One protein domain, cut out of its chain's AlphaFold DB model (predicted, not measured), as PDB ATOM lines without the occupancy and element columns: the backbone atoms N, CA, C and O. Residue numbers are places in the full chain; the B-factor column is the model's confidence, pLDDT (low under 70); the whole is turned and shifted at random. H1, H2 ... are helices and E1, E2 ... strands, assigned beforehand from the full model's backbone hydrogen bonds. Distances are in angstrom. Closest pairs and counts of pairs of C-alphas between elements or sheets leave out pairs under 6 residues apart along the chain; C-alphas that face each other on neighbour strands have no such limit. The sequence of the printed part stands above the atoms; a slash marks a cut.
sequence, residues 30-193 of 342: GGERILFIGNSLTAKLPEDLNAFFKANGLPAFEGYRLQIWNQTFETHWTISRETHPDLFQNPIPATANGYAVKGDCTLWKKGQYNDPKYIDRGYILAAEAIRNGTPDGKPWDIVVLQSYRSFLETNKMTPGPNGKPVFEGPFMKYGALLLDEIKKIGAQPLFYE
ATOM      1  N   GLY A  30     -28.472  32.298  33.512       95.06
ATOM      2  CA  GLY A  30     -27.925  32.417  34.855       95.06
ATOM      3  C   GLY A  30     -28.903  33.051  35.837       95.06
ATOM      4  O   GLY A  30     -29.577  34.034  35.534       95.06
ATOM      5  N   GLY A  31     -28.923  32.517  37.058       95.75
ATOM      6  CA  GLY A  31     -29.790  32.992  38.141       95.75
ATOM      7  C   GLY A  31     -31.238  32.498  38.073       95.75
ATOM      8  O   GLY A  31     -32.018  32.828  38.965       95.75
ATOM      9  N   GLU A  32     -31.608  31.691  37.075       97.94
ATOM     10  CA  GLU A  32     -32.930  31.068  37.006       97.94
ATOM     11  C   GLU A  32     -33.203  30.212  38.244       97.94
ATOM     12  O   GLU A  32     -32.335  29.495  38.745       97.94
ATOM     13  N   ARG A  33     -34.449  30.240  38.710       98.12
ATOM     14  CA  ARG A  33     -34.942  29.437  39.828       98.12
ATOM     15  C   ARG A  33     -35.568  28.176  39.270       98.12
ATOM     16  O   ARG A  33     -36.648  28.221  38.672       98.12
ATOM     17  N   ILE A  34     -34.889  27.053  39.474       98.50
ATOM     18  CA  ILE A  34     -35.278  25.765  38.900       98.50
ATOM     19  C   ILE A  34     -35.694  24.806  40.013       98.50
ATOM     20  O   ILE A  34     -34.885  24.454  40.875       98.50
ATOM     21  N   LEU A  35     -36.944  24.341  39.972       98.44
ATOM     22  CA  LEU A  35     -37.450  23.307  40.877       98.44
ATOM     23  C   LEU A  35     -37.426  21.934  40.198       98.44
ATOM     24  O   LEU A  35     -38.126  21.709  39.217       98.44
ATOM     25  N   PHE A  36     -36.680  20.990  40.766       98.00
ATOM     26  CA  PHE A  36     -36.662  19.588  40.350       98.00
ATOM     27  C   PHE A  36     -37.602  18.763  41.236       98.00
ATOM     28  O   PHE A  36     -37.381  18.629  42.440       98.00
ATOM     29  N   ILE A  37     -38.640  18.176  40.645       97.19
ATOM     30  CA  ILE A  37     -39.608  17.320  41.343       97.19
ATOM     31  C   ILE A  37     -39.422  15.891  40.853       97.19
ATOM     32  O   ILE A  37     -39.493  15.642  39.650       97.19
ATOM     33  N   GLY A  38     -39.181  14.947  41.761       94.62
ATOM     34  CA  GLY A  38     -38.958  13.563  41.357       94.62
ATOM     35  C   GLY A  38     -38.543  12.625  42.478       94.62
ATOM     36  O   GLY A  38     -38.874  12.811  43.644       94.62
ATOM     37  N   ASN A  39     -37.832  11.560  42.122       90.62
ATOM     38  CA  ASN A  39     -37.456  10.516  43.070       90.62
ATOM     39  C   ASN A  39     -35.973  10.603  43.472       90.62
ATOM     40  O   ASN A  39     -35.346  11.645  43.343       90.62
ATOM     41  N   SER A  40     -35.375   9.507  43.956       86.75
ATOM     42  CA  SER A  40     -33.952   9.476  44.328       86.75
ATOM     43  C   SER A  40     -32.976   9.876  43.212       86.75
ATOM     44  O   SER A  40     -31.831  10.202  43.514       86.75
ATOM     45  N   LEU A  41     -33.401   9.913  41.948       88.00
ATOM     46  CA  LEU A  41     -32.588  10.397  40.835       88.00
ATOM     47  C   LEU A  41     -32.482  11.935  40.784       88.00
ATOM     48  O   LEU A  41     -31.562  12.426  40.128       88.00
ATOM     49  N   THR A  42     -33.322  12.693  41.505       89.25
ATOM     50  CA  THR A  42     -33.177  14.157  41.672       89.25
ATOM     51  C   THR A  42     -32.343  14.564  42.893       89.25
ATOM     52  O   THR A  42     -32.091  15.752  43.078       89.25
ATOM     53  N   ALA A  43     -31.869  13.611  43.707       86.44
ATOM     54  CA  ALA A  43     -31.325  13.872  45.046       86.44
ATOM     55  C   ALA A  43     -30.217  14.929  45.121       86.44
ATOM     56  O   ALA A  43     -30.288  15.835  45.935       86.44
ATOM     57  N   LYS A  44     -29.187  14.835  44.284       90.44
ATOM     58  CA  LYS A  44     -28.116  15.848  44.207       90.44
ATOM     59  C   LYS A  44     -28.059  16.531  42.854       90.44
ATOM     60  O   LYS A  44     -27.104  17.225  42.543       90.44
ATOM     61  N   LEU A  45     -29.080  16.308  42.031       92.81
ATOM     62  CA  LEU A  45     -29.062  16.734  40.644       92.81
ATOM     63  C   LEU A  45     -28.844  18.253  40.492       92.81
ATOM     64  O   LEU A  45     -28.009  18.617  39.667       92.81
ATOM     65  N   PRO A  46     -29.498  19.140  41.273       95.75
ATOM     66  CA  PRO A  46     -29.238  20.575  41.165       95.75
ATOM     67  C   PRO A  46     -27.794  20.956  41.527       95.75
ATOM     68  O   PRO A  46     -27.180  21.770  40.838       95.75
ATOM     69  N   GLU A  47     -27.234  20.370  42.587       94.88
ATOM     70  CA  GLU A  47     -25.852  20.614  43.011       94.88
ATOM     71  C   GLU A  47     -24.834  20.074  42.003       94.88
ATOM     72  O   GLU A  47     -23.890  20.782  41.649       94.88
ATOM     73  N   ASP A  48     -25.042  18.851  41.512       94.19
ATOM     74  CA  ASP A  48     -24.179  18.203  40.526       94.19
ATOM     75  C   ASP A  48     -24.172  18.991  39.208       94.19
ATOM     76  O   ASP A  48     -23.112  19.202  38.618       94.19
ATOM     77  N   LEU A  49     -25.337  19.483  38.769       96.25
ATOM     78  CA  LEU A  49     -25.449  20.343  37.592       96.25
ATOM     79  C   LEU A  49     -24.747  21.684  37.808       96.25
ATOM     80  O   LEU A  49     -23.978  22.090  36.952       96.25
ATOM     81  N   ASN A  50     -24.931  22.364  38.941       96.50
ATOM     82  CA  ASN A  50     -24.228  23.628  39.188       96.50
ATOM     83  C   ASN A  50     -22.703  23.452  39.263       96.50
ATOM     84  O   ASN A  50     -21.953  24.295  38.767       96.50
ATOM     85  N   ALA A  51     -22.226  22.349  39.843       94.88
ATOM     86  CA  ALA A  51     -20.806  22.020  39.838       94.88
ATOM     87  C   ALA A  51     -20.292  21.747  38.414       94.88
ATOM     88  O   ALA A  51     -19.247  22.272  38.031       94.88
ATOM     89  N   PHE A  52     -21.060  21.008  37.607       95.56
ATOM     90  CA  PHE A  52     -20.781  20.789  36.190       95.56
ATOM     91  C   PHE A  52     -20.763  22.103  35.391       95.56
ATOM     92  O   PHE A  52     -19.841  22.335  34.615       95.56
ATOM     93  N   PHE A  53     -21.716  23.008  35.615       96.88
ATOM     94  CA  PHE A  53     -21.773  24.306  34.939       96.88
ATOM     95  C   PHE A  53     -20.546  25.147  35.281       96.88
ATOM     96  O   PHE A  53     -19.880  25.657  34.381       96.88
ATOM     97  N   LYS A  54     -20.174  25.201  36.564       95.88
ATOM     98  CA  LYS A  54     -18.956  25.880  37.016       95.88
ATOM     99  C   LYS A  54     -17.698  25.324  36.339       95.88
ATOM    100  O   LYS A  54     -16.872  26.113  35.888       95.88
ATOM    101  N   ALA A  55     -17.557  24.000  36.251       94.50
ATOM    102  CA  ALA A  55     -16.411  23.354  35.603       94.50
ATOM    103  C   ALA A  55     -16.305  23.685  34.102       94.50
ATOM    104  O   ALA A  55     -15.211  23.685  33.547       94.50
ATOM    105  N   ASN A  56     -17.426  24.026  33.461       96.19
ATOM    106  CA  ASN A  56     -17.502  24.372  32.040       96.19
ATOM    107  C   ASN A  56     -17.597  25.886  31.776       96.19
ATOM    108  O   ASN A  56     -17.864  26.294  30.648       96.19
ATOM    109  N   GLY A  57     -17.416  26.735  32.797       96.62
ATOM    110  CA  GLY A  57     -17.546  28.191  32.650       96.62
ATOM    111  C   GLY A  57     -18.957  28.658  32.262       96.62
ATOM    112  O   GLY A  57     -19.107  29.716  31.655       96.62
ATOM    113  N   LEU A  58     -19.982  27.866  32.583       97.25
ATOM    114  CA  LEU A  58     -21.389  28.155  32.307       97.25
ATOM    115  C   LEU A  58     -22.044  28.893  33.488       97.25
ATOM    116  O   LEU A  58     -21.631  28.707  34.638       97.25
ATOM    117  N   PRO A  59     -23.073  29.718  33.233       96.19
ATOM    118  CA  PRO A  59     -23.737  30.479  34.284       96.19
ATOM    119  C   PRO A  59     -24.505  29.566  35.248       96.19
ATOM    120  O   PRO A  59     -25.290  28.720  34.831       96.19
ATOM    121  N   ALA A  60     -24.293  29.742  36.552       97.12
ATOM    122  CA  ALA A  60     -24.996  28.976  37.581       97.12
ATOM    123  C   ALA A  60     -26.479  29.375  37.697       97.12
ATOM    124  O   ALA A  60     -26.869  30.484  37.328       97.12
ATOM    125  N   PHE A  61     -27.286  28.496  38.288       98.00
ATOM    126  CA  PHE A  61     -28.714  28.716  38.542       98.00
ATOM    127  C   PHE A  61     -29.080  28.423  40.004       98.00
ATOM    128  O   PHE A  61     -28.376  27.703  40.719       98.00
ATOM    129  N   GLU A  62     -30.213  28.947  40.462       97.81
ATOM    130  CA  GLU A  62     -30.764  28.659  41.785       97.81
ATOM    131  C   GLU A  62     -31.570  27.351  41.756       97.81
ATOM    132  O   GLU A  62     -32.764  27.315  41.452       97.81
ATOM    133  N   GLY A  63     -30.893  26.243  42.052       97.12
ATOM    134  CA  GLY A  63     -31.471  24.904  41.998       97.12
ATOM    135  C   GLY A  63     -32.125  24.444  43.302       97.12
ATOM    136  O   GLY A  63     -31.505  24.477  44.366       97.12
ATOM    137  N   TYR A  64     -33.347  23.920  43.213       97.50
ATOM    138  CA  TYR A  64     -34.086  23.345  44.337       97.50
ATOM    139  C   TYR A  64     -34.636  21.962  43.994       97.50
ATOM    140  O   TYR A  64     -34.842  21.639  42.829       97.50
ATOM    141  N   ARG A  65     -34.913  21.140  45.009       96.06
ATOM    142  CA  ARG A  65     -35.530  19.824  44.818       96.06
ATOM    143  C   ARG A  65     -36.649  19.548  45.809       96.06
ATOM    144  O   ARG A  65     -36.574  19.918  46.984       96.06
ATOM    145  N   LEU A  66     -37.630  18.803  45.325       95.75
ATOM    146  CA  LEU A  66     -38.587  18.052  46.119       95.75
ATOM    147  C   LEU A  66     -38.494  16.589  45.683       95.75
ATOM    148  O   LEU A  66     -38.931  16.228  44.589       95.75
ATOM    149  N   GLN A  67     -37.880  15.767  46.529       93.38
ATOM    150  CA  GLN A  67     -37.670  14.350  46.289       93.38
ATOM    151  C   GLN A  67     -38.533  13.506  47.228       93.38
ATOM    152  O   GLN A  67     -38.467  13.648  48.454       93.38
ATOM    153  N   ILE A  68     -39.196  12.500  46.655       89.94
ATOM    154  CA  ILE A  68     -39.792  11.391  47.406       89.94
ATOM    155  C   ILE A  68     -39.258  10.056  46.871       89.94
ATOM    156  O   ILE A  68     -39.302   9.767  45.674       89.94
ATOM    157  N   TRP A  69     -38.708   9.215  47.748       84.50
ATOM    158  CA  TRP A  69     -37.957   8.032  47.332       84.50
ATOM    159  C   TRP A  69     -38.821   6.986  46.608       84.50
ATOM    160  O   TRP A  69     -39.750   6.432  47.189       84.50
ATOM    161  N   ASN A  70     -38.451   6.647  45.362       78.31
ATOM    162  CA  ASN A  70     -39.076   5.591  44.547       78.31
ATOM    163  C   ASN A  70     -40.563   5.874  44.203       78.31
ATOM    164  O   ASN A  70     -41.334   4.939  44.001       78.31
ATOM    165  N   GLN A  71     -40.956   7.150  44.083       86.31
ATOM    166  CA  GLN A  71     -42.365   7.553  43.933       86.31
ATOM    167  C   GLN A  71     -42.736   8.224  42.608       86.31
ATOM    168  O   GLN A  71     -41.868   8.689  41.876       86.31
ATOM    169  N   THR A  72     -44.042   8.271  42.331       89.56
ATOM    170  CA  THR A  72     -44.672   8.735  41.082       89.56
ATOM    171  C   THR A  72     -45.170  10.185  41.191       89.56
ATOM    172  O   THR A  72     -45.081  10.811  42.252       89.56
ATOM    173  N   PHE A  73     -45.733  10.736  40.106       93.06
ATOM    174  CA  PHE A  73     -46.434  12.027  40.152       93.06
ATOM    175  C   PHE A  73     -47.653  12.006  41.080       93.06
ATOM    176  O   PHE A  73     -47.910  12.998  41.759       93.06
ATOM    177  N   GLU A  74     -48.363  10.879  41.167       93.38
ATOM    178  CA  GLU A  74     -49.488  10.719  42.095       93.38
ATOM    179  C   GLU A  74     -49.058  10.929  43.535       93.38
ATOM    180  O   GLU A  74     -49.681  11.704  44.261       93.38
ATOM    181  N   THR A  75     -47.966  10.292  43.948       92.81
ATOM    182  CA  THR A  75     -47.481  10.432  45.317       92.81
ATOM    183  C   THR A  75     -47.089  11.873  45.617       92.81
ATOM    184  O   THR A  75     -47.477  12.415  46.643       92.81
ATOM    185  N   HIS A  76     -46.396  12.547  44.697       94.50
ATOM    186  CA  HIS A  76     -46.049  13.963  44.859       94.50
ATOM    187  C   HIS A  76     -47.274  14.881  44.982       94.50
ATOM    188  O   HIS A  76     -47.178  15.964  45.566       94.50
ATOM    189  N   TRP A  77     -48.415  14.456  44.440       95.75
ATOM    190  CA  TRP A  77     -49.675  15.185  44.500       95.75
ATOM    191  C   TRP A  77     -50.510  14.865  45.746       95.75
ATOM    192  O   TRP A  77     -51.202  15.739  46.261       95.75
ATOM    193  N   THR A  78     -50.469  13.621  46.221       95.19
ATOM    194  CA  THR A  78     -51.443  13.082  47.188       95.19
ATOM    195  C   THR A  78     -50.840  12.622  48.513       95.19
ATOM    196  O   THR A  78     -51.590  12.190  49.390       95.19
ATOM    197  N   ILE A  79     -49.512  12.684  48.676       94.88
ATOM    198  CA  ILE A  79     -48.841  12.151  49.864       94.88
ATOM    199  C   ILE A  79     -49.412  12.751  51.153       94.88
ATOM    200  O   ILE A  79     -49.544  13.964  51.311       94.88
ATOM    201  N   SER A  80     -49.744  11.872  52.089       94.75
ATOM    202  CA  SER A  80     -50.094  12.195  53.465       94.75
ATOM    203  C   SER A  80     -49.802  10.981  54.343       94.75
ATOM    204  O   SER A  80     -49.575   9.877  53.836       94.75
ATOM    205  N   ARG A  81     -49.796  11.166  55.666       93.50
ATOM    206  CA  ARG A  81     -49.576  10.051  56.600       93.50
ATOM    207  C   ARG A  81     -50.687   9.006  56.512       93.50
ATOM    208  O   ARG A  81     -50.436   7.835  56.770       93.50
ATOM    209  N   GLU A  82     -51.886   9.432  56.142       94.06
ATOM    210  CA  GLU A  82     -53.071   8.593  55.993       94.06
ATOM    211  C   GLU A  82     -53.028   7.790  54.691       94.06
ATOM    212  O   GLU A  82     -53.403   6.620  54.682       94.06
ATOM    213  N   THR A  83     -52.565   8.397  53.594       92.50
ATOM    214  CA  THR A  83     -52.573   7.760  52.268       92.50
ATOM    215  C   THR A  83     -51.309   6.954  51.974       92.50
ATOM    216  O   THR A  83     -51.380   5.981  51.231       92.50
ATOM    217  N   HIS A  84     -50.161   7.331  52.552       93.50
ATOM    218  CA  HIS A  84     -48.857   6.716  52.270       93.50
ATOM    219  C   HIS A  84     -47.993   6.542  53.536       93.50
ATOM    220  O   HIS A  84     -46.857   7.024  53.574       93.50
ATOM    221  N   PRO A  85     -48.492   5.887  54.601       94.12
ATOM    222  CA  PRO A  85     -47.791   5.801  55.888       94.12
ATOM    223  C   PRO A  85     -46.387   5.186  55.786       94.12
ATOM    224  O   PRO A  85     -45.486   5.557  56.537       94.12
ATOM    225  N   ASP A  86     -46.171   4.280  54.833       93.25
ATOM    226  CA  ASP A  86     -44.897   3.610  54.573       93.25
ATOM    227  C   ASP A  86     -43.814   4.552  54.027       93.25
ATOM    228  O   ASP A  86     -42.622   4.252  54.137       93.25
ATOM    229  N   LEU A  87     -44.200   5.709  53.487       92.94
ATOM    230  CA  LEU A  87     -43.277   6.730  52.999       92.94
ATOM    231  C   LEU A  87     -42.836   7.703  54.082       92.94
ATOM    232  O   LEU A  87     -41.955   8.521  53.827       92.94
ATOM    233  N   PHE A  88     -43.389   7.605  55.288       95.12
ATOM    234  CA  PHE A  88     -43.004   8.451  56.403       95.12
ATOM    235  C   PHE A  88     -41.985   7.747  57.298       95.12
ATOM    236  O   PHE A  88     -42.011   6.536  57.520       95.12
ATOM    237  N   GLN A  89     -41.041   8.523  57.812       92.25
ATOM    238  CA  GLN A  89     -40.130   8.108  58.857       92.25
ATOM    239  C   GLN A  89     -40.886   8.112  60.191       92.25
ATOM    240  O   GLN A  89     -41.575   9.080  60.530       92.25
ATOM    241  N   ASN A  90     -40.779   7.010  60.932       90.44
ATOM    242  CA  ASN A  90     -41.391   6.856  62.246       90.44
ATOM    243  C   ASN A  90     -40.438   6.087  63.190       90.44
ATOM    244  O   ASN A  90     -40.264   4.884  62.990       90.44
ATOM    245  N   PRO A  91     -39.806   6.753  64.180       92.31
ATOM    246  CA  PRO A  91     -39.861   8.197  64.430       92.31
ATOM    247  C   PRO A  91     -39.163   9.004  63.320       92.31
ATOM    248  O   PRO A  91     -38.367   8.464  62.550       92.31
ATOM    249  N   ILE A  92     -39.442  10.308  63.243       89.94
ATOM    250  CA  ILE A  92     -38.667  11.218  62.386       89.94
ATOM    251  C   ILE A  92     -37.257  11.339  63.000       89.94
ATOM    252  O   ILE A  92     -37.147  11.765  64.152       89.94
ATOM    253  N   PRO A  93     -36.171  10.984  62.291       88.25
ATOM    254  CA  PRO A  93     -34.808  11.161  62.759       88.25
ATOM    255  C   PRO A  93     -34.521  12.641  62.995       88.25
ATOM    256  O   PRO A  93     -34.929  13.499  62.208       88.25
ATOM    257  N   ALA A  94     -33.732  12.941  64.026       87.56
ATOM    258  CA  ALA A  94     -33.322  14.313  64.327       87.56
ATOM    259  C   ALA A  94     -32.648  15.005  63.122       87.56
ATOM    260  O   ALA A  94     -32.834  16.199  62.900       87.56
ATOM    261  N   THR A  95     -31.931  14.240  62.294       84.50
ATOM    262  CA  THR A  95     -31.245  14.729  61.090       84.50
ATOM    263  C   THR A  95     -32.186  15.173  59.970       84.50
ATOM    264  O   THR A  95     -31.770  15.958  59.126       84.50
ATOM    265  N   ALA A  96     -33.445  14.724  59.957       82.19
ATOM    266  CA  ALA A  96     -34.420  15.137  58.950       82.19
ATOM    267  C   ALA A  96     -35.037  16.515  59.256       82.19
ATOM    268  O   ALA A  96     -35.825  17.039  58.471       82.19
ATOM    269  N   ASN A  97     -34.706  17.110  60.410       84.38
ATOM    270  CA  ASN A  97     -35.196  18.418  60.844       84.38
ATOM    271  C   ASN A  97     -36.735  18.542  60.754       84.38
ATOM    272  O   ASN A  97     -37.284  19.581  60.386       84.38
ATOM    273  N   GLY A  98     -37.461  17.464  61.053       84.88
ATOM    274  CA  GLY A  98     -38.922  17.407  60.967       84.88
ATOM    275  C   GLY A  98     -39.497  17.097  59.580       84.88
ATOM    276  O   GLY A  98     -40.710  16.930  59.491       84.88
ATOM    277  N   TYR A  99     -38.683  16.990  58.520       92.25
ATOM    278  CA  TYR A  99     -39.155  16.455  57.243       92.25
ATOM    279  C   TYR A  99     -39.412  14.969  57.438       92.25
ATOM    280  O   TYR A  99     -38.505  14.184  57.692       92.25
ATOM    281  N   ALA A 100     -40.675  14.590  57.399       93.56
ATOM    282  CA  ALA A 100     -41.105  13.268  57.788       93.56
ATOM    283  C   ALA A 100     -41.081  12.280  56.622       93.56
ATOM    284  O   ALA A 100     -41.176  11.081  56.854       93.56
ATOM    285  N   VAL A 101     -40.980  12.746  55.379       93.38
ATOM    286  CA  VAL A 101     -41.039  11.887  54.192       93.38
ATOM    287  C   VAL A 101     -39.664  11.289  53.891       93.38
ATOM    288  O   VAL A 101     -38.642  11.970  53.931       93.38
ATOM    289  N   LYS A 102     -39.629   9.999  53.546       92.62
ATOM    290  CA  LYS A 102     -38.440   9.291  53.060       92.62
ATOM    291  C   LYS A 102     -38.024   9.876  51.707       92.62
ATOM    292  O   LYS A 102     -38.554   9.509  50.658       92.62
ATOM    293  N   GLY A 103     -37.072  10.796  51.732       90.12
ATOM    294  CA  GLY A 103     -36.616  11.539  50.566       90.12
ATOM    295  C   GLY A 103     -35.732  12.706  50.982       90.12
ATOM    296  O   GLY A 103     -35.104  12.657  52.038       90.12
ATOM    297  N   ASP A 104     -35.702  13.742  50.153       89.50
ATOM    298  CA  ASP A 104     -34.937  14.957  50.416       89.50
ATOM    299  C   ASP A 104     -35.694  16.185  49.887       89.50
ATOM    300  O   ASP A 104     -36.478  16.089  48.942       89.50
ATOM    301  N   CYS A 105     -35.510  17.346  50.503       91.88
ATOM    302  CA  CYS A 105     -36.194  18.569  50.098       91.88
ATOM    303  C   CYS A 105     -35.386  19.805  50.500       91.88
ATOM    304  O   CYS A 105     -35.271  20.130  51.682       91.88
ATOM    305  N   THR A 106     -34.874  20.557  49.520       91.19
ATOM    306  CA  THR A 106     -34.049  21.750  49.806       91.19
ATOM    307  C   THR A 106     -34.853  22.957  50.267       91.19
ATOM    308  O   THR A 106     -34.274  23.903  50.806       91.19
ATOM    309  N   LEU A 107     -36.169  22.927  50.053       91.81
ATOM    310  CA  LEU A 107     -37.110  23.960  50.484       91.81
ATOM    311  C   LEU A 107     -37.447  23.842  51.974       91.81
ATOM    312  O   LEU A 107     -37.904  24.809  52.579       91.81
ATOM    313  N   TRP A 108     -37.240  22.660  52.561       93.81
ATOM    314  CA  TRP A 108     -37.775  22.317  53.871       93.81
ATOM    315  C   TRP A 108     -37.345  23.306  54.962       93.81
ATOM    316  O   TRP A 108     -36.153  23.509  55.201       93.81
ATOM    317  N   LYS A 109     -38.342  23.918  55.621       86.62
ATOM    318  CA  LYS A 109     -38.198  24.915  56.700       86.62
ATOM    319  C   LYS A 109     -37.357  26.153  56.367       86.62
ATOM    320  O   LYS A 109     -36.978  26.898  57.269       86.62
ATOM    321  N   LYS A 110     -37.078  26.425  55.092       89.38
ATOM    322  CA  LYS A 110     -36.450  27.686  54.682       89.38
ATOM    323  C   LYS A 110     -37.523  28.722  54.355       89.38
ATOM    324  O   LYS A 110     -38.481  28.419  53.645       89.38
ATOM    325  N   GLY A 111     -37.334  29.948  54.846       92.88
ATOM    326  CA  GLY A 111     -38.212  31.087  54.567       92.88
ATOM    327  C   GLY A 111     -39.689  30.766  54.810       92.88
ATOM    328  O   GLY A 111     -40.050  30.310  55.894       92.88
ATOM    329  N   GLN A 112     -40.535  30.950  53.795       93.94
ATOM    330  CA  GLN A 112     -41.981  30.712  53.901       93.94
ATOM    331  C   GLN A 112     -42.368  29.260  54.243       93.94
ATOM    332  O   GLN A 112     -43.466  29.010  54.735       93.94
ATOM    333  N   TYR A 113     -41.476  28.287  54.028       93.75
ATOM    334  CA  TYR A 113     -41.735  26.884  54.362       93.75
ATOM    335  C   TYR A 113     -41.495  26.550  55.843       93.75
ATOM    336  O   TYR A 113     -41.648  25.398  56.243       93.75
ATOM    337  N   ASN A 114     -41.135  27.543  56.663       93.50
ATOM    338  CA  ASN A 114     -41.122  27.450  58.125       93.50
ATOM    339  C   ASN A 114     -42.498  27.770  58.757       93.50
ATOM    340  O   ASN A 114     -42.610  27.869  59.976       93.50
ATOM    341  N   ASP A 115     -43.542  27.963  57.945       92.94
ATOM    342  CA  ASP A 115     -44.919  28.120  58.421       92.94
ATOM    343  C   ASP A 115     -45.364  26.881  59.233       92.94
ATOM    344  O   ASP A 115     -45.142  25.751  58.767       92.94
ATOM    345  N   PRO A 116     -46.007  27.058  60.410       94.00
ATOM    346  CA  PRO A 116     -46.501  25.955  61.236       94.00
ATOM    347  C   PRO A 116     -47.285  24.898  60.456       94.00
ATOM    348  O   PRO A 116     -47.076  23.710  60.674       94.00
ATOM    349  N   LYS A 117     -48.079  25.283  59.447       93.50
ATOM    350  CA  LYS A 117     -48.866  24.335  58.640       93.50
ATOM    351  C   LYS A 117     -48.004  23.281  57.937       93.50
ATOM    352  O   LYS A 117     -48.447  22.150  57.743       93.50
ATOM    353  N   TYR A 118     -46.788  23.647  57.521       93.88
ATOM    354  CA  TYR A 118     -45.850  22.729  56.879       93.88
ATOM    355  C   TYR A 118     -45.099  21.917  57.918       93.88
ATOM    356  O   TYR A 118     -44.957  20.705  57.749       93.88
ATOM    357  N   ILE A 119     -44.660  22.575  58.992       92.25
ATOM    358  CA  ILE A 119     -43.921  21.947  60.087       92.25
ATOM    359  C   ILE A 119     -44.755  20.849  60.745       92.25
ATOM    360  O   ILE A 119     -44.258  19.734  60.887       92.25
ATOM    361  N   ASP A 120     -46.008  21.146  61.078       92.19
ATOM    362  CA  ASP A 120     -46.891  20.259  61.836       92.19
ATOM    363  C   ASP A 120     -47.203  18.976  61.062       92.19
ATOM    364  O   ASP A 120     -47.188  17.879  61.623       92.19
ATOM    365  N   ARG A 121     -47.413  19.077  59.743       93.50
ATOM    366  CA  ARG A 121     -47.642  17.889  58.904       93.50
ATOM    367  C   ARG A 121     -46.349  17.152  58.535       93.50
ATOM    368  O   ARG A 121     -46.380  15.941  58.312       93.50
ATOM    369  N   GLY A 122     -45.211  17.849  58.477       93.94
ATOM    370  CA  GLY A 122     -43.897  17.255  58.211       93.94
ATOM    371  C   GLY A 122     -43.552  17.032  56.731       93.94
ATOM    372  O   GLY A 122     -42.673  16.225  56.446       93.94
ATOM    373  N   TYR A 123     -44.235  17.668  55.770       94.94
ATOM    374  CA  TYR A 123     -43.956  17.492  54.331       94.94
ATOM    375  C   TYR A 123     -44.479  18.640  53.449       94.94
ATOM    376  O   TYR A 123     -45.184  19.532  53.925       94.94
ATOM    377  N   ILE A 124     -44.135  18.625  52.152       95.69
ATOM    378  CA  ILE A 124     -44.586  19.589  51.130       95.69
ATOM    379  C   ILE A 124     -45.106  18.827  49.902       95.69
ATOM    380  O   ILE A 124     -44.402  17.956  49.400       95.69
ATOM    381  N   LEU A 125     -46.318  19.133  49.417       96.81
ATOM    382  CA  LEU A 125     -46.819  18.593  48.147       96.81
ATOM    383  C   LEU A 125     -46.180  19.332  46.971       96.81
ATOM    384  O   LEU A 125     -45.935  20.539  47.040       96.81
ATOM    385  N   ALA A 126     -46.005  18.650  45.840       97.19
ATOM    386  CA  ALA A 126     -45.458  19.270  44.634       97.19
ATOM    387  C   ALA A 126     -46.284  20.475  44.161       97.19
ATOM    388  O   ALA A 126     -45.717  21.524  43.874       97.19
ATOM    389  N   ALA A 127     -47.617  20.374  44.174       98.00
ATOM    390  CA  ALA A 127     -48.503  21.482  43.809       98.00
ATOM    391  C   ALA A 127     -48.345  22.713  44.720       98.00
ATOM    392  O   ALA A 127     -48.597  23.839  44.304       98.00
ATOM    393  N   GLU A 128     -47.963  22.529  45.985       97.50
ATOM    394  CA  GLU A 128     -47.711  23.645  46.903       97.50
ATOM    395  C   GLU A 128     -46.321  24.230  46.685       97.50
ATOM    396  O   GLU A 128     -46.188  25.448  46.649       97.50
ATOM    397  N   ALA A 129     -45.306  23.383  46.491       97.50
ATOM    398  CA  ALA A 129     -43.964  23.840  46.145       97.50
ATOM    399  C   ALA A 129     -43.976  24.678  44.857       97.50
ATOM    400  O   ALA A 129     -43.366  25.741  44.814       97.50
ATOM    401  N   ILE A 130     -44.728  24.241  43.839       98.31
ATOM    402  CA  ILE A 130     -44.933  24.986  42.591       98.31
ATOM    403  C   ILE A 130     -45.602  26.334  42.890       98.31
ATOM    404  O   ILE A 130     -45.006  27.373  42.631       98.31
ATOM    405  N   ARG A 131     -46.797  26.339  43.498       97.69
ATOM    406  CA  ARG A 131     -47.580  27.571  43.712       97.69
ATOM    407  C   ARG A 131     -46.887  28.621  44.574       97.69
ATOM    408  O   ARG A 131     -47.040  29.807  44.310       97.69
ATOM    409  N   ASN A 132     -46.176  28.201  45.617       96.56
ATOM    410  CA  ASN A 132     -45.585  29.147  46.559       96.56
ATOM    411  C   ASN A 132     -44.245  29.707  46.070       96.56
ATOM    412  O   ASN A 132     -43.828  30.758  46.550       96.56
ATOM    413  N   GLY A 133     -43.560  29.032  45.144       97.00
ATOM    414  CA  GLY A 133     -42.251  29.470  44.671       97.00
ATOM    415  C   GLY A 133     -41.091  29.091  45.598       97.00
ATOM    416  O   GLY A 133     -41.180  28.175  46.425       97.00
ATOM    417  N   THR A 134     -39.978  29.805  45.451       97.19
ATOM    418  CA  THR A 134     -38.739  29.645  46.230       97.19
ATOM    419  C   THR A 134     -38.955  29.907  47.727       97.19
ATOM    420  O   THR A 134     -39.981  30.457  48.129       97.19
ATOM    421  N   PRO A 135     -38.005  29.559  48.615       96.44
ATOM    422  CA  PRO A 135     -38.125  29.859  50.045       96.44
ATOM    423  C   PRO A 135     -38.375  31.338  50.388       96.44
ATOM    424  O   PRO A 135     -39.022  31.621  51.392       96.44
ATOM    425  N   ASP A 136     -37.898  32.274  49.566       96.06
ATOM    426  CA  ASP A 136     -38.132  33.719  49.694       96.06
ATOM    427  C   ASP A 136     -39.393  34.217  48.954       96.06
ATOM    428  O   ASP A 136     -39.624  35.421  48.882       96.06
ATOM    429  N   GLY A 137     -40.234  33.311  48.440       94.94
ATOM    430  CA  GLY A 137     -41.540  33.634  47.851       94.94
ATOM    431  C   GLY A 137     -41.498  34.086  46.394       94.94
ATOM    432  O   GLY A 137     -42.489  34.606  45.885       94.94
ATOM    433  N   LYS A 138     -40.366  33.915  45.706       96.88
ATOM    434  CA  LYS A 138     -40.250  34.277  44.296       96.88
ATOM    435  C   LYS A 138     -40.774  33.151  43.390       96.88
ATOM    436  O   LYS A 138     -40.586  31.981  43.719       96.88
ATOM    437  N   PRO A 139     -41.391  33.470  42.236       97.06
ATOM    438  CA  PRO A 139     -41.886  32.449  41.315       97.06
ATOM    439  C   PRO A 139     -40.742  31.614  40.724       97.06
ATOM    440  O   PRO A 139     -39.598  32.066  40.661       97.06
ATOM    441  N   TRP A 140     -41.074  30.401  40.283       98.12
ATOM    442  CA  TRP A 140     -40.168  29.542  39.521       98.12
ATOM    443  C   TRP A 140     -40.016  30.050  38.089       98.12
ATOM    444  O   TRP A 140     -40.992  30.502  37.499       98.12
ATOM    445  N   ASP A 141     -38.820  29.918  37.519       98.06
ATOM    446  CA  ASP A 141     -38.612  30.146  36.083       98.06
ATOM    447  C   ASP A 141     -38.820  28.841  35.308       98.06
ATOM    448  O   ASP A 141     -39.438  28.821  34.245       98.06
ATOM    449  N   ILE A 142     -38.337  27.728  35.873       98.50
ATOM    450  CA  ILE A 142     -38.415  26.393  35.275       98.50
ATOM    451  C   ILE A 142     -38.827  25.383  36.348       98.50
ATOM    452  O   ILE A 142     -38.302  25.382  37.465       98.50
ATOM    453  N   VAL A 143     -39.732  24.468  35.999       98.50
ATOM    454  CA  VAL A 143     -40.051  23.298  36.828       98.50
ATOM    455  C   VAL A 143     -39.765  22.028  36.040       98.50
ATOM    456  O   VAL A 143     -40.401  21.747  35.023       98.50
ATOM    457  N   VAL A 144     -38.806  21.245  36.534       98.31
ATOM    458  CA  VAL A 144     -38.396  19.971  35.945       98.31
ATOM    459  C   VAL A 144     -39.150  18.837  36.624       98.31
ATOM    460  O   VAL A 144     -38.942  18.545  37.803       98.31
ATOM    461  N   LEU A 145     -40.017  18.174  35.866       97.44
ATOM    462  CA  LEU A 145     -40.764  17.004  36.303       97.44
ATOM    463  C   LEU A 145     -40.015  15.739  35.890       97.44
ATOM    464  O   LEU A 145     -39.991  15.370  34.715       97.44
ATOM    465  N   GLN A 146     -39.434  15.053  36.867       93.56
ATOM    466  CA  GLN A 146     -38.933  13.704  36.681       93.56
ATOM    467  C   GLN A 146     -40.011  12.707  37.098       93.56
ATOM    468  O   GLN A 146     -40.413  12.633  38.261       93.56
ATOM    469  N   SER A 147     -40.443  11.886  36.151       80.06
ATOM    470  CA  SER A 147     -41.330  10.776  36.470       80.06
ATOM    471  C   SER A 147     -40.574   9.572  37.028       80.06
ATOM    472  O   SER A 147     -39.350   9.468  36.964       80.06
ATOM    473  N   TYR A 148     -41.316   8.626  37.588       73.25
ATOM    474  CA  TYR A 148     -40.811   7.305  37.925       73.25
ATOM    475  C   TYR A 148     -41.976   6.309  37.940       73.25
ATOM    476  O   TYR A 148     -43.120   6.711  38.139       73.25
ATOM    477  N   ARG A 149     -41.692   5.017  37.718       63.34
ATOM    478  CA  ARG A 149     -42.658   3.896  37.781       63.34
ATOM    479  C   ARG A 149     -43.829   3.875  36.788       63.34
ATOM    480  O   ARG A 149     -44.620   2.936  36.839       63.34
ATOM    481  N   SER A 150     -43.878   4.765  35.795       53.22
ATOM    482  CA  SER A 150     -44.936   4.744  34.763       53.22
ATOM    483  C   SER A 150     -44.975   3.464  33.909       53.22
ATOM    484  O   SER A 150     -45.936   3.223  33.179       53.22
ATOM    485  N   PHE A 151     -43.963   2.600  34.030       55.69
ATOM    486  CA  PHE A 151     -43.905   1.292  33.388       55.69
ATOM    487  C   PHE A 151     -44.846   0.231  33.987       55.69
ATOM    488  O   PHE A 151     -45.173  -0.726  33.289       55.69
ATOM    489  N   LEU A 152     -45.316   0.380  35.234       60.38
ATOM    490  CA  LEU A 152     -46.295  -0.552  35.829       60.38
ATOM    491  C   LEU A 152     -47.744  -0.135  35.581       60.38
ATOM    492  O   LEU A 152     -48.665  -0.910  35.814       60.38
ATOM    493  N   GLU A 153     -47.949   1.082  35.100       69.00
ATOM    494  CA  GLU A 153     -49.255   1.715  35.097       69.00
ATOM    495  C   GLU A 153     -49.859   1.722  33.696       69.00
ATOM    496  O   GLU A 153     -49.200   2.050  32.701       69.00
ATOM    497  N   THR A 154     -51.143   1.386  33.617       79.56
ATOM    498  CA  THR A 154     -51.955   1.635  32.427       79.56
ATOM    499  C   THR A 154     -52.242   3.127  32.353       79.56
ATOM    500  O   THR A 154     -52.964   3.668  33.188       79.56
ATOM    501  N   ASN A 155     -51.653   3.784  31.361       89.44
ATOM    502  CA  ASN A 155     -51.767   5.215  31.132       89.44
ATOM    503  C   ASN A 155     -52.456   5.452  29.795       89.44
ATOM    504  O   ASN A 155     -52.112   4.816  28.798       89.44
ATOM    505  N   LYS A 156     -53.440   6.348  29.774       92.00
ATOM    506  CA  LYS A 156     -54.221   6.630  28.573       92.00
ATOM    507  C   LYS A 156     -54.599   8.100  28.521       92.00
ATOM    508  O   LYS A 156     -54.933   8.708  29.532       92.00
ATOM    509  N   MET A 157     -54.581   8.649  27.315       93.81
ATOM    510  CA  MET A 157     -55.259   9.895  26.997       93.81
ATOM    511  C   MET A 157     -56.420   9.562  26.064       93.81
ATOM    512  O   MET A 157     -56.230   8.886  25.052       93.81
ATOM    513  N   THR A 158     -57.620  10.013  26.406       95.00
ATOM    514  CA  THR A 158     -58.806   9.887  25.553       95.00
ATOM    515  C   THR A 158     -59.364  11.262  25.196       95.00
ATOM    516  O   THR A 158     -59.180  12.216  25.955       95.00
ATOM    517  N   PRO A 159     -60.042  11.410  24.045       94.12
ATOM    518  CA  PRO A 159     -60.831  12.604  23.780       94.12
ATOM    519  C   PRO A 159     -61.993  12.693  24.777       94.12
ATOM    520  O   PRO A 159     -62.811  11.779  24.866       94.12
ATOM    521  N   GLY A 160     -62.067  13.789  25.522       92.31
ATOM    522  CA  GLY A 160     -63.180  14.110  26.407       92.31
ATOM    523  C   GLY A 160     -64.221  15.028  25.766       92.31
ATOM    524  O   GLY A 160     -64.135  15.369  24.579       92.31
ATOM    525  N   PRO A 161     -65.209  15.477  26.561       91.25
ATOM    526  CA  PRO A 161     -66.209  16.439  26.116       91.25
ATOM    527  C   PRO A 161     -65.561  17.697  25.526       91.25
ATOM    528  O   PRO A 161     -64.620  18.256  26.093       91.25
ATOM    529  N   ASN A 162     -66.083  18.154  24.386       91.62
ATOM    530  CA  ASN A 162     -65.583  19.320  23.645       91.62
ATOM    531  C   ASN A 162     -64.125  19.186  23.161       91.62
ATOM    532  O   ASN A 162     -63.437  20.191  23.002       91.62
ATOM    533  N   GLY A 163     -63.636  17.956  22.964       89.38
ATOM    534  CA  GLY A 163     -62.277  17.697  22.481       89.38
ATOM    535  C   GLY A 163     -61.179  17.933  23.521       89.38
ATOM    536  O   GLY A 163     -60.001  17.826  23.189       89.38
ATOM    537  N   LYS A 164     -61.536  18.231  24.780       89.69
ATOM    538  CA  LYS A 164     -60.555  18.358  25.864       89.69
ATOM    539  C   LYS A 164     -59.992  16.979  26.212       89.69
ATOM    540  O   LYS A 164     -60.788  16.063  26.402       89.69
ATOM    541  N   PRO A 165     -58.667  16.800  26.316       94.38
ATOM    542  CA  PRO A 165     -58.098  15.506  26.667       94.38
ATOM    543  C   PRO A 165     -58.514  15.093  28.086       94.38
ATOM    544  O   PRO A 165     -58.529  15.908  29.008       94.38
ATOM    545  N   VAL A 166     -58.844  13.815  28.253       96.31
ATOM    546  CA  VAL A 166     -59.040  13.158  29.549       96.31
ATOM    547  C   VAL A 166     -57.841  12.256  29.792       96.31
ATOM    548  O   VAL A 166     -57.511  11.410  28.961       96.31
ATOM    549  N   PHE A 167     -57.189  12.457  30.932       95.69
ATOM    550  CA  PHE A 167     -55.973  11.754  31.319       95.69
ATOM    551  C   PHE A 167     -56.283  10.701  32.385       95.69
ATOM    552  O   PHE A 167     -56.765  11.023  33.471       95.69
ATOM    553  N   GLU A 168     -55.992   9.441  32.071       94.12
ATOM    554  CA  GLU A 168     -56.246   8.278  32.921       94.12
ATOM    555  C   GLU A 168     -54.936   7.562  33.261       94.12
ATOM    556  O   GLU A 168     -54.041   7.435  32.421       94.12
ATOM    557  N   GLY A 169     -54.851   7.047  34.486       91.38
ATOM    558  CA  GLY A 169     -53.638   6.444  35.038       91.38
ATOM    559  C   GLY A 169     -52.801   7.444  35.849       91.38
ATOM    560  O   GLY A 169     -52.909   8.656  35.623       91.38
ATOM    561  N   PRO A 170     -51.994   6.975  36.820       90.06
ATOM    562  CA  PRO A 170     -51.295   7.864  37.744       90.06
ATOM    563  C   PRO A 170     -50.307   8.811  37.049       90.06
ATOM    564  O   PRO A 170     -50.331  10.016  37.299       90.06
ATOM    565  N   PHE A 171     -49.485   8.326  36.116       92.25
ATOM    566  CA  PHE A 171     -48.596   9.216  35.366       92.25
ATOM    567  C   PHE A 171     -49.369  10.290  34.580       92.25
ATOM    568  O   PHE A 171     -49.056  11.472  34.710       92.25
ATOM    569  N   MET A 172     -50.377   9.912  33.785       93.88
ATOM    570  CA  MET A 172     -51.078  10.864  32.907       93.88
ATOM    571  C   MET A 172     -51.884  11.888  33.699       93.88
ATOM    572  O   MET A 172     -51.740  13.089  33.484       93.88
ATOM    573  N   LYS A 173     -52.720  11.418  34.632       95.25
ATOM    574  CA  LYS A 173     -53.614  12.278  35.410       95.25
ATOM    575  C   LYS A 173     -52.825  13.281  36.244       95.25
ATOM    576  O   LYS A 173     -53.101  14.475  36.191       95.25
ATOM    577  N   TYR A 174     -51.848  12.809  37.015       95.56
ATOM    578  CA  TYR A 174     -51.118  13.681  37.932       95.56
ATOM    579  C   TYR A 174     -50.014  14.474  37.232       95.56
ATOM    580  O   TYR A 174     -49.738  15.597  37.642       95.56
ATOM    581  N   GLY A 175     -49.446  13.959  36.136       95.81
ATOM    582  CA  GLY A 175     -48.582  14.743  35.256       95.81
ATOM    583  C   GLY A 175     -49.318  15.945  34.659       95.81
ATOM    584  O   GLY A 175     -48.813  17.061  34.740       95.81
ATOM    585  N   ALA A 176     -50.539  15.747  34.149       97.12
ATOM    586  CA  ALA A 176     -51.391  16.832  33.655       97.12
ATOM    587  C   ALA A 176     -51.705  17.871  34.750       97.12
ATOM    588  O   ALA A 176     -51.503  19.065  34.546       97.12
ATOM    589  N   LEU A 177     -52.097  17.418  35.948       97.62
ATOM    590  CA  LEU A 177     -52.359  18.310  37.084       97.62
ATOM    591  C   LEU A 177     -51.126  19.142  37.484       97.62
ATOM    592  O   LEU A 177     -51.254  20.333  37.761       97.62
ATOM    593  N   LEU A 178     -49.930  18.547  37.494       97.94
ATOM    594  CA  LEU A 178     -48.687  19.275  37.775       97.94
ATOM    595  C   LEU A 178     -48.357  20.286  36.674       97.94
ATOM    596  O   LEU A 178     -47.995  21.417  36.987       97.94
ATOM    597  N   LEU A 179     -48.512  19.915  35.400       97.88
ATOM    598  CA  LEU A 179     -48.307  20.833  34.278       97.88
ATOM    599  C   LEU A 179     -49.276  22.022  34.316       97.88
ATOM    600  O   LEU A 179     -48.862  23.144  34.024       97.88
ATOM    601  N   ASP A 180     -50.535  21.803  34.706       97.62
ATOM    602  CA  ASP A 180     -51.503  22.885  34.910       97.62
ATOM    603  C   ASP A 180     -51.026  23.861  35.996       97.62
ATOM    604  O   ASP A 180     -51.096  25.071  35.798       97.62
ATOM    605  N   GLU A 181     -50.523  23.365  37.132       98.06
ATOM    606  CA  GLU A 181     -49.986  24.225  38.200       98.06
ATOM    607  C   GLU A 181     -48.758  25.019  37.750       98.06
ATOM    608  O   GLU A 181     -48.655  26.206  38.054       98.06
ATOM    609  N   ILE A 182     -47.856  24.397  36.985       98.12
ATOM    610  CA  ILE A 182     -46.658  25.056  36.448       98.12
ATOM    611  C   ILE A 182     -47.051  26.196  35.498       98.12
ATOM    612  O   ILE A 182     -46.573  27.319  35.642       98.12
ATOM    613  N   LYS A 183     -47.991  25.943  34.579       96.19
ATOM    614  CA  LYS A 183     -48.472  26.964  33.636       96.19
ATOM    615  C   LYS A 183     -49.232  28.099  34.317       96.19
ATOM    616  O   LYS A 183     -49.123  29.243  33.891       96.19
ATOM    617  N   LYS A 184     -49.993  27.819  35.383       96.38
ATOM    618  CA  LYS A 184     -50.718  28.861  36.139       96.38
ATOM    619  C   LYS A 184     -49.786  29.912  36.737       96.38
ATOM    620  O   LYS A 184     -50.197  31.062  36.860       96.38
ATOM    621  N   ILE A 185     -48.571  29.524  37.123       96.00
ATOM    622  CA  ILE A 185     -47.577  30.442  37.694       96.00
ATOM    623  C   ILE A 185     -46.638  31.054  36.642       96.00
ATOM    624  O   ILE A 185     -45.750  31.816  37.011       96.00
ATOM    625  N   GLY A 186     -46.820  30.724  35.359       95.62
ATOM    626  CA  GLY A 186     -45.997  31.222  34.253       95.62
ATOM    627  C   GLY A 186     -44.574  30.652  34.197       95.62
ATOM    628  O   GLY A 186     -43.685  31.274  33.623       95.62
ATOM    629  N   ALA A 187     -44.331  29.507  34.843       96.94
ATOM    630  CA  ALA A 187     -43.038  28.832  34.790       96.94
ATOM    631  C   ALA A 187     -42.973  27.907  33.568       96.94
ATOM    632  O   ALA A 187     -43.975  27.298  33.191       96.94
ATOM    633  N   GLN A 188     -41.786  27.720  32.991       97.50
ATOM    634  CA  GLN A 188     -41.606  26.760  31.907       97.50
ATOM    635  C   GLN A 188     -41.609  25.322  32.460       97.50
ATOM    636  O   GLN A 188     -40.727  24.966  33.253       97.50
ATOM    637  N   PRO A 189     -42.539  24.451  32.030       98.00
ATOM    638  CA  PRO A 189     -42.448  23.034  32.337       98.00
ATOM    639  C   PRO A 189     -41.351  22.370  31.500       98.00
ATOM    640  O   PRO A 189     -41.193  22.653  30.311       98.00
ATOM    641  N   LEU A 190     -40.640  21.430  32.112       97.88
ATOM    642  CA  LEU A 190     -39.649  20.588  31.455       97.88
ATOM    643  C   LEU A 190     -39.804  19.157  31.957       97.88
ATOM    644  O   LEU A 190     -39.884  18.926  33.162       97.88
ATOM    645  N   PHE A 191     -39.822  18.177  31.060       97.44
ATOM    646  CA  PHE A 191     -39.758  16.780  31.469       97.44
ATOM    647  C   PHE A 191     -38.310  16.302  31.533       97.44
ATOM    648  O   PHE A 191     -37.543  16.486  30.590       97.44
ATOM    649  N   TYR A 192     -37.958  15.625  32.623       95.31
ATOM    650  CA  TYR A 192     -36.801  14.736  32.680       95.31
ATOM    651  C   TYR A 192     -37.318  13.305  32.506       95.31
ATOM    652  O   TYR A 192     -37.925  12.744  33.419       95.31
ATOM    653  N   GLU A 193     -37.064  12.718  31.335       94.75
ATOM    654  CA  GLU A 193     -37.404  11.332  31.024       94.75
ATOM    655  C   GLU A 193     -36.282  10.379  31.480       94.75
ATOM    656  O   GLU A 193     -35.212  10.338  30.858       94.75
TER     657      GLU A 193
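AT A GLANCE: This is residues 30 to 193 of the 342 residues of an uncharacterized protein of Kiritimatiellaceae bacterium (UniProt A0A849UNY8). A twisted five-stranded sheet forms the middle, with H1 on one face, over E2, and H6 on the opposite face, over E4 and E7. Beside H6, H5 runs nearly in line with it and H2 crosses it, while the hairpin of E5 and E6 lies well away from the sheet, near the first residues of H6. Residues 79 to 102, a long stretch with no named element, loop away from the sheet before E3 adds its edge. The printed part has 164 residues with six named helices and seven named strands, in the order E1 H1 E2 H2 E3 H3 H4 H5 E4 E5 E6 H6 E7; the larger sheet is mixed, in the order E3 E2 E1 E4 E7, and the class is mixed, helices and strands. The whole is compact, with a radius of gyration of the C-alphas of 16.3 A and spans of 45 by 43 by 28 A.

IN THESE COORDINATES: E1, residues 33 to 38, begins at C-alpha 33 (-34.942, 29.437, 39.828) and is 16.4 A long. H1, residues 45 to 55, measures 15.1 A, and E2, residues 62 to 68, the longest strand by residues, 20.3 A. H2 is residues 73 to 78, 8.7 A, and E3 residues 103 to 105, 7.1 A. H3, residues 111 to 114, H4, residues 116 to 121, and H5, residues 126 to 132, measure 5.9 A, 8.5 A and 10.1 A. E4, residues 142 to 146, is 12.8 A long. E5, residues 156 to 159, and E6, residues 165 to 168, measure 10.1 A and 9.7 A. H6, residues 170 to 184, begins at C-alpha 170 (-51.295, 7.864, 37.744) and is 21.1 A long. E7, residues 188 to 193, is 16.0 A long and ends at C-alpha 193 (-37.404, 11.332, 31.024).

HOW THE PARTS SIT: E1 is parallel to E2 at 16 degrees, with N 36 and O 64 at 2.8 A. E1, H1 and E2 form a strand-helix-strand unit, two parallel neighbour strands with a helix between, and its crossover is right-handed. On its other side E1 is parallel to E4, with N 144 and O 35 at 2.8 A. E4 is parallel to E7, with N 145 and O 190 at 2.8 A. E3, an edge strand, is antiparallel to E2, with N 67 and O 104 at 2.8 A. H1 runs along the strands at a height over the sheet of 10.3 A, and the closest C-alphas of H1 and E2 are those of Pro 46 and Gly 63, 4.9 A. H6 also has a height over the sheet of 10.3 A and stands at 5 degrees to E4 on the local plane. H5 only grazes the sheet with residues 126 to 130. It touches H6, the same way at a shallow tilt of 7 degrees, with C-alphas of Ile 130 and Ile 182 closest at 6.4 A; H6 touches H5 with residues 178 to 182 alone. H2, which only grazes the sheet with residues 73 to 76, touches H6, about perpendicular at 77 degrees, with C-alphas of Glu 74 and Tyr 174 closest at 5.4 A. In the hairpin of E5 and E6, N 166 and O 158 are 2.8 A apart; the closest C-alphas of E6 and H6 are those of Phe 167 and Lys 173, 4.8 A. H3 and H4 are not on the sheet and are close but not clearly touching, with C-alphas of Tyr 113 and Ile 119 closest at 7.9 A. In H1, H2, H5 and H6 every O i to N i+4 pair is within hydrogen-bond range; in H4 1 of 2 is, and H3 is too short for such a pair.

THE WHOLE: The two C-alphas farthest apart are those of Ala 94 and Asn 162, 52.2 A. The printed part has no cut, and its one long link is H2 to E3, 24 residues. The mean pLDDT of the printed part is 92.7; residues 149 to 153 are under 70.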